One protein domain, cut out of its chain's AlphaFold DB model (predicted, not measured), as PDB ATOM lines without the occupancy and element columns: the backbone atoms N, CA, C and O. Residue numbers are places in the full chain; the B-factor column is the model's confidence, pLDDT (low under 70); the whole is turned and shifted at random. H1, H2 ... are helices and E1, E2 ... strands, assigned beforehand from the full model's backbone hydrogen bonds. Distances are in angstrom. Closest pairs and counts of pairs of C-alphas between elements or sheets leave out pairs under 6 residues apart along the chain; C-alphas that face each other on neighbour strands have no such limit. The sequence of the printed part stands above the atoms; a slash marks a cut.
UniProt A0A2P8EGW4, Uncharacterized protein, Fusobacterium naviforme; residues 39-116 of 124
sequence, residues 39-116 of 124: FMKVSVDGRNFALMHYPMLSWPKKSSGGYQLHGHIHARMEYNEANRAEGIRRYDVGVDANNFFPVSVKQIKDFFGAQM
ATOM      1  N   PHE A  39     -28.318  -1.833  19.442       98.38
ATOM      2  CA  PHE A  39     -27.667  -0.968  20.415       98.38
ATOM      3  C   PHE A  39     -26.148  -1.075  20.304       98.38
ATOM      4  O   PHE A  39     -25.598  -2.177  20.240       98.38
ATOM      5  N   MET A  40     -25.455   0.062  20.348       98.38
ATOM      6  CA  MET A  40     -23.994   0.102  20.320       98.38
ATOM      7  C   MET A  40     -23.445   1.100  21.339       98.38
ATOM      8  O   MET A  40     -23.998   2.176  21.551       98.38
ATOM      9  N   LYS A  41     -22.316   0.748  21.958       98.06
ATOM     10  CA  LYS A  41     -21.532   1.660  22.797       98.06
ATOM     11  C   LYS A  41     -20.224   1.962  22.094       98.06
ATOM     12  O   LYS A  41     -19.509   1.030  21.740       98.06
ATOM     13  N   VAL A  42     -19.892   3.238  21.957       97.00
ATOM     14  CA  VAL A  42     -18.608   3.667  21.394       97.00
ATOM     15  C   VAL A  42     -17.959   4.720  22.279       97.00
ATOM     16  O   VAL A  42     -18.641   5.478  22.970       97.00
ATOM     17  N   SER A  43     -16.629   4.753  22.264       95.62
ATOM     18  CA  SER A  43     -15.837   5.799  22.906       95.62
ATOM     19  C   SER A  43     -15.064   6.550  21.832       95.62
ATOM     20  O   SER A  43     -14.345   5.929  21.052       95.62
ATOM     21  N   VAL A  44     -15.230   7.869  21.780       94.00
ATOM     22  CA  VAL A  44     -14.547   8.752  20.826       94.00
ATOM     23  C   VAL A  44     -13.996   9.940  21.603       94.00
ATOM     24  O   VAL A  44     -14.735  10.583  22.347       94.00
ATOM     25  N   ASP A  45     -12.694  10.206  21.487       89.94
ATOM     26  CA  ASP A  45     -11.983  11.263  22.225       89.94
ATOM     27  C   ASP A  45     -12.255  11.254  23.744       89.94
ATOM     28  O   ASP A  45     -12.515  12.292  24.358       89.94
ATOM     29  N   GLY A  46     -12.291  10.064  24.353       89.94
ATOM     30  CA  GLY A  46     -12.574   9.902  25.785       89.94
ATOM     31  C   GLY A  46     -14.031  10.169  26.190       89.94
ATOM     32  O   GLY A  46     -14.342  10.197  27.381       89.94
ATOM     33  N   ARG A  47     -14.946  10.357  25.231       93.69
ATOM     34  CA  ARG A  47     -16.386  10.530  25.469       93.69
ATOM     35  C   ARG A  47     -17.147   9.267  25.093       93.69
ATOM     36  O   ARG A  47     -16.908   8.679  24.046       93.69
ATOM     37  N   ASN A  48     -18.084   8.873  25.953       97.50
ATOM     38  CA  ASN A  48     -18.900   7.674  25.769       97.50
ATOM     39  C   ASN A  48     -20.216   8.024  25.074       97.50
ATOM     40  O   ASN A  48     -20.904   8.949  25.507       97.50
ATOM     41  N   PHE A  49     -20.583   7.238  24.066       98.44
ATOM     42  CA  PHE A  49     -21.832   7.359  23.326       98.44
ATOM     43  C   PHE A  49     -22.592   6.036  23.374       98.44
ATOM     44  O   PHE A  49     -22.028   4.970  23.117       98.44
ATOM     45  N   ALA A  50     -23.873   6.121  23.707       98.62
ATOM     46  CA  ALA A  50     -24.844   5.044  23.613       98.62
ATOM     47  C   ALA A  50     -25.733   5.312  22.394       98.62
ATOM     48  O   ALA A  50     -26.424   6.329  22.349       98.62
ATOM     49  N   LEU A  51     -25.684   4.425  21.405       98.62
ATOM     50  CA  LEU A  51     -26.412   4.550  20.146       98.62
ATOM     51  C   LEU A  51     -27.584   3.576  20.150       98.62
ATOM     52  O   LEU A  51     -27.382   2.381  20.375       98.62
ATOM     53  N   MET A  52     -28.787   4.083  19.902       98.50
ATOM     54  CA  MET A  52     -30.009   3.289  19.763       98.50
ATOM     55  C   MET A  52     -30.979   4.029  18.854       98.50
ATOM     56  O   MET A  52     -31.044   5.248  18.930       98.50
ATOM     57  N   HIS A  53     -31.778   3.330  18.048       98.44
ATOM     58  CA  HIS A  53     -32.794   4.005  17.229       98.44
ATOM     59  C   HIS A  53     -33.801   4.792  18.081       98.44
ATOM     60  O   HIS A  53     -34.155   5.920  17.748       98.44
ATOM     61  N   TYR A  54     -34.208   4.228  19.220       98.31
ATOM     62  CA  TYR A  54     -35.188   4.823  20.129       98.31
ATOM     63  C   TYR A  54     -34.540   5.703  21.209       98.31
ATOM     64  O   TYR A  54     -33.454   5.379  21.708       98.31
ATOM     65  N   PRO A  55     -35.211   6.789  21.640       97.56
ATOM     66  CA  PRO A  55     -34.747   7.588  22.766       97.56
ATOM     67  C   PRO A  55     -34.781   6.768  24.055       97.56
ATOM     68  O   PRO A  55     -35.781   6.133  24.389       97.56
ATOM     69  N   MET A  56     -33.699   6.830  24.827       97.88
ATOM     70  CA  MET A  56     -33.629   6.150  26.119       97.88
ATOM     71  C   MET A  56     -33.847   7.143  27.264       97.88
ATOM     72  O   MET A  56     -33.338   8.266  27.245       97.88
ATOM     73  N   LEU A  57     -34.574   6.724  28.305       96.75
ATOM     74  CA  LEU A  57     -34.671   7.485  29.559       96.75
ATOM     75  C   LEU A  57     -33.396   7.361  30.401       96.75
ATOM     76  O   LEU A  57     -33.017   8.297  31.105       96.75
ATOM     77  N   SER A  58     -32.712   6.222  30.313       97.06
ATOM     78  CA  SER A  58     -31.433   5.961  30.970       97.06
ATOM     79  C   SER A  58     -30.519   5.189  30.030       97.06
ATOM     80  O   SER A  58     -30.993   4.359  29.260       97.06
ATOM     81  N   TRP A  59     -29.219   5.462  30.080       98.25
ATOM     82  CA  TRP A  59     -28.219   4.848  29.208       98.25
ATOM     83  C   TRP A  59     -26.890   4.654  29.947       98.25
ATOM     84  O   TRP A  59     -26.643   5.292  30.980       98.25
ATOM     85  N   PRO A  60     -25.999   3.784  29.437       97.38
ATOM     86  CA  PRO A  60     -24.684   3.582  30.029       97.38
ATOM     87  C   PRO A  60     -23.915   4.894  30.179       97.38
ATOM     88  O   PRO A  60     -23.822   5.682  29.242       97.38
ATOM     89  N   LYS A  61     -23.332   5.108  31.363       96.00
ATOM     90  CA  LYS A  61     -22.565   6.316  31.712       96.00
ATOM     91  C   LYS A  61     -23.373   7.624  31.705       96.00
ATOM     92  O   LYS A  61     -22.747   8.677  31.761       96.00
ATOM     93  N   LYS A  62     -24.715   7.597  31.737       96.19
ATOM     94  CA  LYS A  62     -25.549   8.812  31.878       96.19
ATOM     95  C   LYS A  62     -25.104   9.699  33.050       96.19
ATOM     96  O   LYS A  62     -24.838  10.879  32.854       96.19
ATOM     97  N   SER A  63     -24.934   9.119  34.242       92.69
ATOM     98  CA  SER A  63     -24.481   9.837  35.448       92.69
ATOM     99  C   SER A  63     -23.018  10.291  35.398       92.69
ATOM    100  O   SER A  63     -22.626  11.181  36.140       92.69
ATOM    101  N   SER A  64     -22.206   9.706  34.515       93.62
ATOM    102  CA  SER A  64     -20.804  10.088  34.288       93.62
ATOM    103  C   SER A  64     -20.633  10.927  33.019       93.62
ATOM    104  O   SER A  64     -19.538  11.011  32.466       93.62
ATOM    105  N   GLY A  65     -21.721  11.519  32.522       93.75
ATOM    106  CA  GLY A  65     -21.677  12.472  31.426       93.75
ATOM    107  C   GLY A  65     -21.595  11.885  30.016       93.75
ATOM    108  O   GLY A  65     -21.219  12.623  29.103       93.75
ATOM    109  N   GLY A  66     -21.922  10.605  29.831       97.12
ATOM    110  CA  GLY A  66     -22.059   9.980  28.515       97.12
ATOM    111  C   GLY A  66     -23.267  10.505  27.735       97.12
ATOM    112  O   GLY A  66     -24.255  10.942  28.326       97.12
ATOM    113  N   TYR A  67     -23.193  10.424  26.410       98.38
ATOM    114  CA  TYR A  67     -24.227  10.887  25.487       98.38
ATOM    115  C   TYR A  67     -25.113   9.730  25.028       98.38
ATOM    116  O   TYR A  67     -24.623   8.616  24.831       98.38
ATOM    117  N   GLN A  68     -26.396  10.002  24.802       98.62
ATOM    118  CA  GLN A  68     -27.298   9.091  24.106       98.62
ATOM    119  C   GLN A  68     -27.705   9.693  22.773       98.62
ATOM    120  O   GLN A  68     -28.232  10.803  22.738       98.62
ATOM    121  N   LEU A  69     -27.430   8.970  21.694       98.62
ATOM    122  CA  LEU A  69     -27.794   9.377  20.343       98.62
ATOM    123  C   LEU A  69     -28.932   8.487  19.861       98.62
ATOM    124  O   LEU A  69     -28.834   7.259  19.969       98.62
ATOM    125  N   HIS A  70     -29.989   9.109  19.344       98.62
ATOM    126  CA  HIS A  70     -31.143   8.405  18.794       98.62
ATOM    127  C   HIS A  70     -31.723   9.080  17.564       98.62
ATOM    128  O   HIS A  70     -31.309  10.173  17.204       98.62
ATOM    129  N   GLY A  71     -32.685   8.414  16.932       97.00
ATOM    130  CA  GLY A  71     -33.540   8.997  15.907       97.00
ATOM    131  C   GLY A  71     -35.007   8.792  16.275       97.00
ATOM    132  O   GLY A  71     -35.424   9.061  17.406       97.00
ATOM    133  N   HIS A  72     -35.764   8.241  15.324       97.44
ATOM    134  CA  HIS A  72     -37.136   7.733  15.462       97.44
ATOM    135  C   HIS A  72     -38.251   8.765  15.668       97.44
ATOM    136  O   HIS A  72     -39.317   8.611  15.081       97.44
ATOM    137  N   ILE A  73     -38.053   9.798  16.485       96.56
ATOM    138  CA  ILE A  73     -39.162  10.657  16.930       96.56
ATOM    139  C   ILE A  73     -39.532  11.775  15.946       96.56
ATOM    140  O   ILE A  73     -40.512  12.474  16.189       96.56
ATOM    141  N   HIS A  74     -38.770  11.940  14.855       94.81
ATOM    142  CA  HIS A  74     -38.970  12.996  13.851       94.81
ATOM    143  C   HIS A  74     -39.113  14.389  14.482       94.81
ATOM    144  O   HIS A  74     -39.927  15.213  14.059       94.81
ATOM    145  N   ALA A  75     -38.350  14.633  15.551       93.56
ATOM    146  CA  ALA A  75     -38.390  15.904  16.237       93.56
ATOM    147  C   ALA A  75     -37.687  16.982  15.412       93.56
ATOM    148  O   ALA A  75     -36.906  16.716  14.500       93.56
ATOM    149  N   ARG A  76     -37.963  18.229  15.774       96.81
ATOM    150  CA  ARG A  76     -37.215  19.388  15.296       96.81
ATOM    151  C   ARG A  76     -36.082  19.716  16.280       96.81
ATOM    152  O   ARG A  76     -36.038  19.169  17.385       96.81
ATOM    153  N   MET A  77     -35.182  20.624  15.900       97.38
ATOM    154  CA  MET A  77     -34.012  21.023  16.704       97.38
ATOM    155  C   MET A  77     -34.370  21.460  18.139       97.38
ATOM    156  O   MET A  77     -33.593  21.247  19.068       97.38
ATOM    157  N   GLU A  78     -35.566  22.008  18.346       98.06
ATOM    158  CA  GLU A  78     -36.089  22.447  19.643       98.06
ATOM    159  C   GLU A  78     -36.099  21.321  20.692       98.06
ATOM    160  O   GLU A  78     -35.921  21.582  21.879       98.06
ATOM    161  N   TYR A  79     -36.236  20.058  20.274       98.19
ATOM    162  CA  TYR A  79     -36.122  18.907  21.172       98.19
ATOM    163  C   TYR A  79     -34.706  18.744  21.740       98.19
ATOM    164  O   TYR A  79     -34.525  18.504  22.936       98.19
ATOM    165  N   ASN A  80     -33.691  18.898  20.889       98.25
ATOM    166  CA  ASN A  80     -32.295  18.839  21.311       98.25
ATOM    167  C   ASN A  80     -31.963  20.023  22.221       98.25
ATOM    168  O   ASN A  80     -31.277  19.845  23.228       98.25
ATOM    169  N   GLU A  81     -32.489  21.208  21.907       98.25
ATOM    170  CA  GLU A  81     -32.358  22.403  22.748       98.25
ATOM    171  C   GLU A  81     -32.985  22.221  24.132       98.25
ATOM    172  O   GLU A  81     -32.355  22.552  25.137       98.25
ATOM    173  N   ALA A  82     -34.175  21.621  24.207       98.25
ATOM    174  CA  ALA A  82     -34.822  21.303  25.474       98.25
ATOM    175  C   ALA A  82     -33.994  20.307  26.304       98.25
ATOM    176  O   ALA A  82     -33.703  20.573  27.469       98.25
ATOM    177  N   ASN A  83     -33.521  19.207  25.696       98.00
ATOM    178  CA  ASN A  83     -32.632  18.260  26.380       98.00
ATOM    179  C   ASN A  83     -31.376  18.970  26.919       98.00
ATOM    180  O   ASN A  83     -30.965  18.725  28.053       98.00
ATOM    181  N   ARG A  84     -30.775  19.875  26.132       97.56
ATOM    182  CA  ARG A  84     -29.616  20.669  26.559       97.56
ATOM    183  C   ARG A  84     -29.937  21.564  27.754       97.56
ATOM    184  O   ARG A  84     -29.175  21.539  28.717       97.56
ATOM    185  N   ALA A  85     -31.037  22.313  27.702       97.38
ATOM    186  CA  ALA A  85     -31.468  23.201  28.782       97.38
ATOM    187  C   ALA A  85     -31.745  22.440  30.093       97.38
ATOM    188  O   ALA A  85     -31.457  22.944  31.174       97.38
ATOM    189  N   GLU A  86     -32.232  21.202  30.002       96.81
ATOM    190  CA  GLU A  86     -32.470  20.317  31.151       96.81
ATOM    191  C   GLU A  86     -31.210  19.553  31.619       96.81
ATOM    192  O   GLU A  86     -31.279  18.717  32.523       96.81
ATOM    193  N   GLY A  87     -30.045  19.782  31.000       96.38
ATOM    194  CA  GLY A  87     -28.805  19.059  31.313       96.38
ATOM    195  C   GLY A  87     -28.813  17.582  30.886       96.38
ATOM    196  O   GLY A  87     -27.943  16.797  31.279       96.38
ATOM    197  N   ILE A  88     -29.779  17.178  30.059       97.69
ATOM    198  CA  ILE A  88     -29.932  15.825  29.537       97.69
ATOM    199  C   ILE A  88     -29.071  15.685  28.278       97.69
ATOM    200  O   ILE A  88     -29.372  16.229  27.222       97.69
ATOM    201  N   ARG A  89     -28.005  14.879  28.342       98.00
ATOM    202  CA  ARG A  89     -27.112  14.599  27.193       98.00
ATOM    203  C   ARG A  89     -27.698  13.577  26.214       98.00
ATOM    204  O   ARG A  89     -27.045  12.594  25.864       98.00
ATOM    205  N   ARG A  90     -28.942  13.799  25.805       98.44
ATOM    206  CA  ARG A  90     -29.658  13.031  24.789       98.44
ATOM    207  C   ARG A  90     -29.839  13.889  23.546       98.44
ATOM    208  O   ARG A  90     -30.239  15.043  23.660       98.44
ATOM    209  N   TYR A  91     -29.525  13.331  22.386       98.56
ATOM    210  CA  TYR A  91     -29.517  14.063  21.129       98.56
ATOM    211  C   TYR A  91     -30.158  13.236  20.015       98.56
ATOM    212  O   TYR A  91     -29.726  12.114  19.735       98.56
ATOM    213  N   ASP A  92     -31.163  13.816  19.371       98.44
ATOM    214  CA  ASP A  92     -31.770  13.306  18.152       98.44
ATOM    215  C   ASP A  92     -30.861  13.637  16.958       98.44
ATOM    216  O   ASP A  92     -30.705  14.800  16.573       98.44
ATOM    217  N   VAL A  93     -30.222  12.605  16.403       98.25
ATOM    218  CA  VAL A  93     -29.381  12.660  15.196       98.25
ATOM    219  C   VAL A  93     -30.189  12.451  13.909       98.25
ATOM    220  O   VAL A  93     -29.610  12.380  12.825       98.25
ATOM    221  N   GLY A  94     -31.516  12.338  14.007       97.50
ATOM    222  CA  GLY A  94     -32.432  12.226  12.880       97.50
ATOM    223  C   GLY A  94     -32.362  13.435  11.950       97.50
ATOM    224  O   GLY A  94     -32.128  14.569  12.371       97.50
ATOM    225  N   VAL A  95     -32.568  13.193  10.658       96.62
ATOM    226  CA  VAL A  95     -32.434  14.218   9.611       96.62
ATOM    227  C   VAL A  95     -33.378  15.406   9.811       96.62
ATOM    228  O   VAL A  95     -32.974  16.540   9.553       96.62
ATOM    229  N   ASP A  96     -34.581  15.165  10.338       97.00
ATOM    230  CA  ASP A  96     -35.595  16.190  10.613       97.00
ATOM    231  C   ASP A  96     -35.113  17.224  11.646       97.00
ATOM    232  O   ASP A  96     -35.349  18.425  11.493       97.00
ATOM    233  N   ALA A  97     -34.359  16.778  12.656       96.69
ATOM    234  CA  ALA A  97     -33.797  17.641  13.693       96.69
ATOM    235  C   ALA A  97     -32.520  18.371  13.242       96.69
ATOM    236  O   ALA A  97     -32.077  19.299  13.915       96.69
ATOM    237  N   ASN A  98     -31.915  17.961  12.120       97.62
ATOM    238  CA  ASN A  98     -30.559  18.360  11.722       97.62
ATOM    239  C   ASN A  98     -30.477  18.858  10.266       97.62
ATOM    240  O   ASN A  98     -29.456  18.694   9.597       97.62
ATOM    241  N   ASN A  99     -31.549  19.484   9.766       96.00
ATOM    242  CA  ASN A  99     -31.619  20.100   8.432       96.00
ATOM    243  C   ASN A  99     -31.255  19.155   7.271       96.00
ATOM    244  O   ASN A  99     -30.736  19.604   6.254       96.00
ATOM    245  N   PHE A 100     -31.519  17.853   7.407       96.56
ATOM    246  CA  PHE A 100     -31.154  16.824   6.424       96.56
ATOM    247  C   PHE A 100     -29.645  16.648   6.185       96.56
ATOM    248  O   PHE A 100     -29.240  16.112   5.153       96.56
ATOM    249  N   PHE A 101     -28.811  17.024   7.159       96.94
ATOM    250  CA  PHE A 101     -27.369  16.776   7.147       96.94
ATOM    251  C   PHE A 101     -26.946  15.787   8.243       96.94
ATOM    252  O   PHE A 101     -27.582  15.714   9.296       96.94
ATOM    253  N   PRO A 102     -25.856  15.024   8.029       96.69
ATOM    254  CA  PRO A 102     -25.273  14.200   9.079       96.69
ATOM    255  C   PRO A 102     -24.696  15.065  10.206       96.69
ATOM    256  O   PRO A 102     -24.234  16.186   9.986       96.69
ATOM    257  N   VAL A 103     -24.659  14.497  11.411       97.50
ATOM    258  CA  VAL A 103     -24.136  15.153  12.614       97.50
ATOM    259  C   VAL A 103     -22.814  14.515  13.026       97.50
ATOM    260  O   VAL A 103     -22.715  13.302  13.200       97.50
ATOM    261  N   SER A 104     -21.784  15.337  13.212       97.06
ATOM    262  CA  SER A 104     -20.478  14.892  13.700       97.06
ATOM    263  C   SER A 104     -20.400  14.856  15.227       97.06
ATOM    264  O   SER A 104     -21.068  15.607  15.941       97.06
ATOM    265  N   VAL A 105     -19.476  14.042  15.742       95.81
ATOM    266  CA  VAL A 105     -19.138  14.006  17.176       95.81
ATOM    267  C   VAL A 105     -18.718  15.386  17.694       95.81
ATOM    268  O   VAL A 105     -19.082  15.755  18.809       95.81
ATOM    269  N   LYS A 106     -17.990  16.173  16.887       95.88
ATOM    270  CA  LYS A 106     -17.598  17.541  17.248       95.88
ATOM    271  C   LYS A 106     -18.822  18.434  17.444       95.88
ATOM    272  O   LYS A 106     -18.911  19.080  18.478       95.88
ATOM    273  N   GLN A 107     -19.779  18.414  16.515       96.81
ATOM    274  CA  GLN A 107     -21.013  19.199  16.639       96.81
ATOM    275  C   GLN A 107     -21.791  18.840  17.906       96.81
ATOM    276  O   GLN A 107     -22.201  19.739  18.628       96.81
ATOM    277  N   ILE A 108     -21.930  17.549  18.227       96.88
ATOM    278  CA  ILE A 108     -22.610  17.106  19.458       96.88
ATOM    279  C   ILE A 108     -21.866  17.611  20.701       96.88
ATOM    280  O   ILE A 108     -22.478  18.120  21.639       96.88
ATOM    281  N   LYS A 109     -20.533  17.486  20.722       94.50
ATOM    282  CA  LYS A 109     -19.706  17.963  21.839       94.50
ATOM    283  C   LYS A 109     -19.822  19.475  22.015       94.50
ATOM    284  O   LYS A 109     -20.028  19.913  23.139       94.50
ATOM    285  N   ASP A 110     -19.730  20.242  20.934       95.50
ATOM    286  CA  ASP A 110     -19.836  21.702  20.955       95.50
ATOM    287  C   ASP A 110     -21.242  22.140  21.386       95.50
ATOM    288  O   ASP A 110     -21.385  23.015  22.238       95.50
ATOM    289  N   PHE A 111     -22.277  21.466  20.876       96.31
ATOM    290  CA  PHE A 111     -23.675  21.721  21.213       96.31
ATOM    291  C   PHE A 111     -23.925  21.663  22.725       96.31
ATOM    292  O   PHE A 111     -24.519  22.588  23.280       96.31
ATOM    293  N   PHE A 112     -23.428  20.617  23.396       95.12
ATOM    294  CA  PHE A 112     -23.538  20.461  24.853       95.12
ATOM    295  C   PHE A 112     -22.430  21.173  25.647       95.12
ATOM    296  O   PHE A 112     -22.568  21.340  26.856       95.12
ATOM    297  N   GLY A 113     -21.317  21.541  25.009       85.56
ATOM    298  CA  GLY A 113     -20.154  22.176  25.636       85.56
ATOM    299  C   GLY A 113     -20.245  23.699  25.731       85.56
ATOM    300  O   GLY A 113     -19.569  24.289  26.568       85.56
ATOM    301  N   ALA A 114     -21.113  24.334  24.939       60.41
ATOM    302  CA  ALA A 114     -21.291  25.788  24.889       60.41
ATOM    303  C   ALA A 114     -21.837  26.441  26.184       60.41
ATOM    304  O   ALA A 114     -22.088  27.642  26.192       60.41
ATOM    305  N   GLN A 115     -22.015  25.688  27.278       50.47
ATOM    306  CA  GLN A 115     -22.468  26.195  28.584       50.47
ATOM    307  C   GLN A 115     -21.415  26.106  29.706       50.47
ATOM    308  O   GLN A 115     -21.762  26.127  30.880       50.47
ATOM    309  N   MET A 116     -20.121  26.043  29.382       44.72
ATOM    310  CA  MET A 116     -19.049  26.177  30.381       44.72
ATOM    311  C   MET A 116     -18.183  27.411  30.112       44.72
ATOM    312  O   MET A 116     -17.036  27.278  29.700       44.72
TER     313      MET A 116
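This is residues 39 to 116 of the 124 residues of an uncharacterized protein of Fusobacterium naviforme (UniProt A0A2P8EGW4). A small twisted sheet of four strands has H3 crossing one face, while the long loop of residues 53 to 66 bulges out on the side away from H3. H1 sits by the sheet's edge at E4, with the short H2 at its first turn, and the hairpin E1 and E2 makes the opposite edge. The 78 printed residues run E1 E2 E3 H1 E4 H2 H3; the mixed sheet has the order E1 E2 E3 E4, and the class is mixed, helices and strands. The whole is compact and rounded, with a radius of gyration of the C-alphas of 11.5 A and spans of 30 by 28 by 21 A.

E1, residues 39 to 44, and E2, residues 47 to 52, form an antiparallel hairpin, with N 40 and O 51 3.0 A apart. E3, residues 67 to 70, is parallel to E2 at 24 degrees, with N 69 and O 50 2.9 A apart. E4, residues 90 to 92, is parallel to E3 at 29 degrees, with N 91 and O 68 2.9 A apart; these N and O pairs are within hydrogen-bond range. E3, H1, residues 77 to 85, and E4 form a strand-helix-strand unit, two parallel neighbour strands with a helix between them in the chain. H1 is on the sheet but only grazes it; the closest C-alphas of H1 and E4, Asn 80 and Tyr 91, are 5.5 A apart. H2, residues 95 to 98, is not on the sheet but touches H1, the closest C-alphas being Met 77 and Ala 97 at 4.5 A. H3, residues 105 to 113, is on the sheet at a height of 9.1 A and runs across the strands, only just, at 61 degrees to E3 on the local plane. H1 and H3 are close but not clearly touching, the closest C-alphas being Arg 84 and Phe 112 at 6.3 A. In H1 and H3 every O i to N i+4 pair is within hydrogen-bond range; H2 is too short for such a pair.

E1 begins at C-alpha 39 (-27.667, -0.968, 20.415) and is 16.3 A long; E2 is 16.4 A. H1 is 12.5 A long, and H3, 11.8 A, ends at C-alpha 113 (-20.154, 22.176, 25.636).

The two C-alphas farthest apart, Ser 63 and Phe 100, are 30.6 A apart. The printed part has no cut, and the link E2 to E3 is long. Residues 114 to 116 are under 70 in pLDDT.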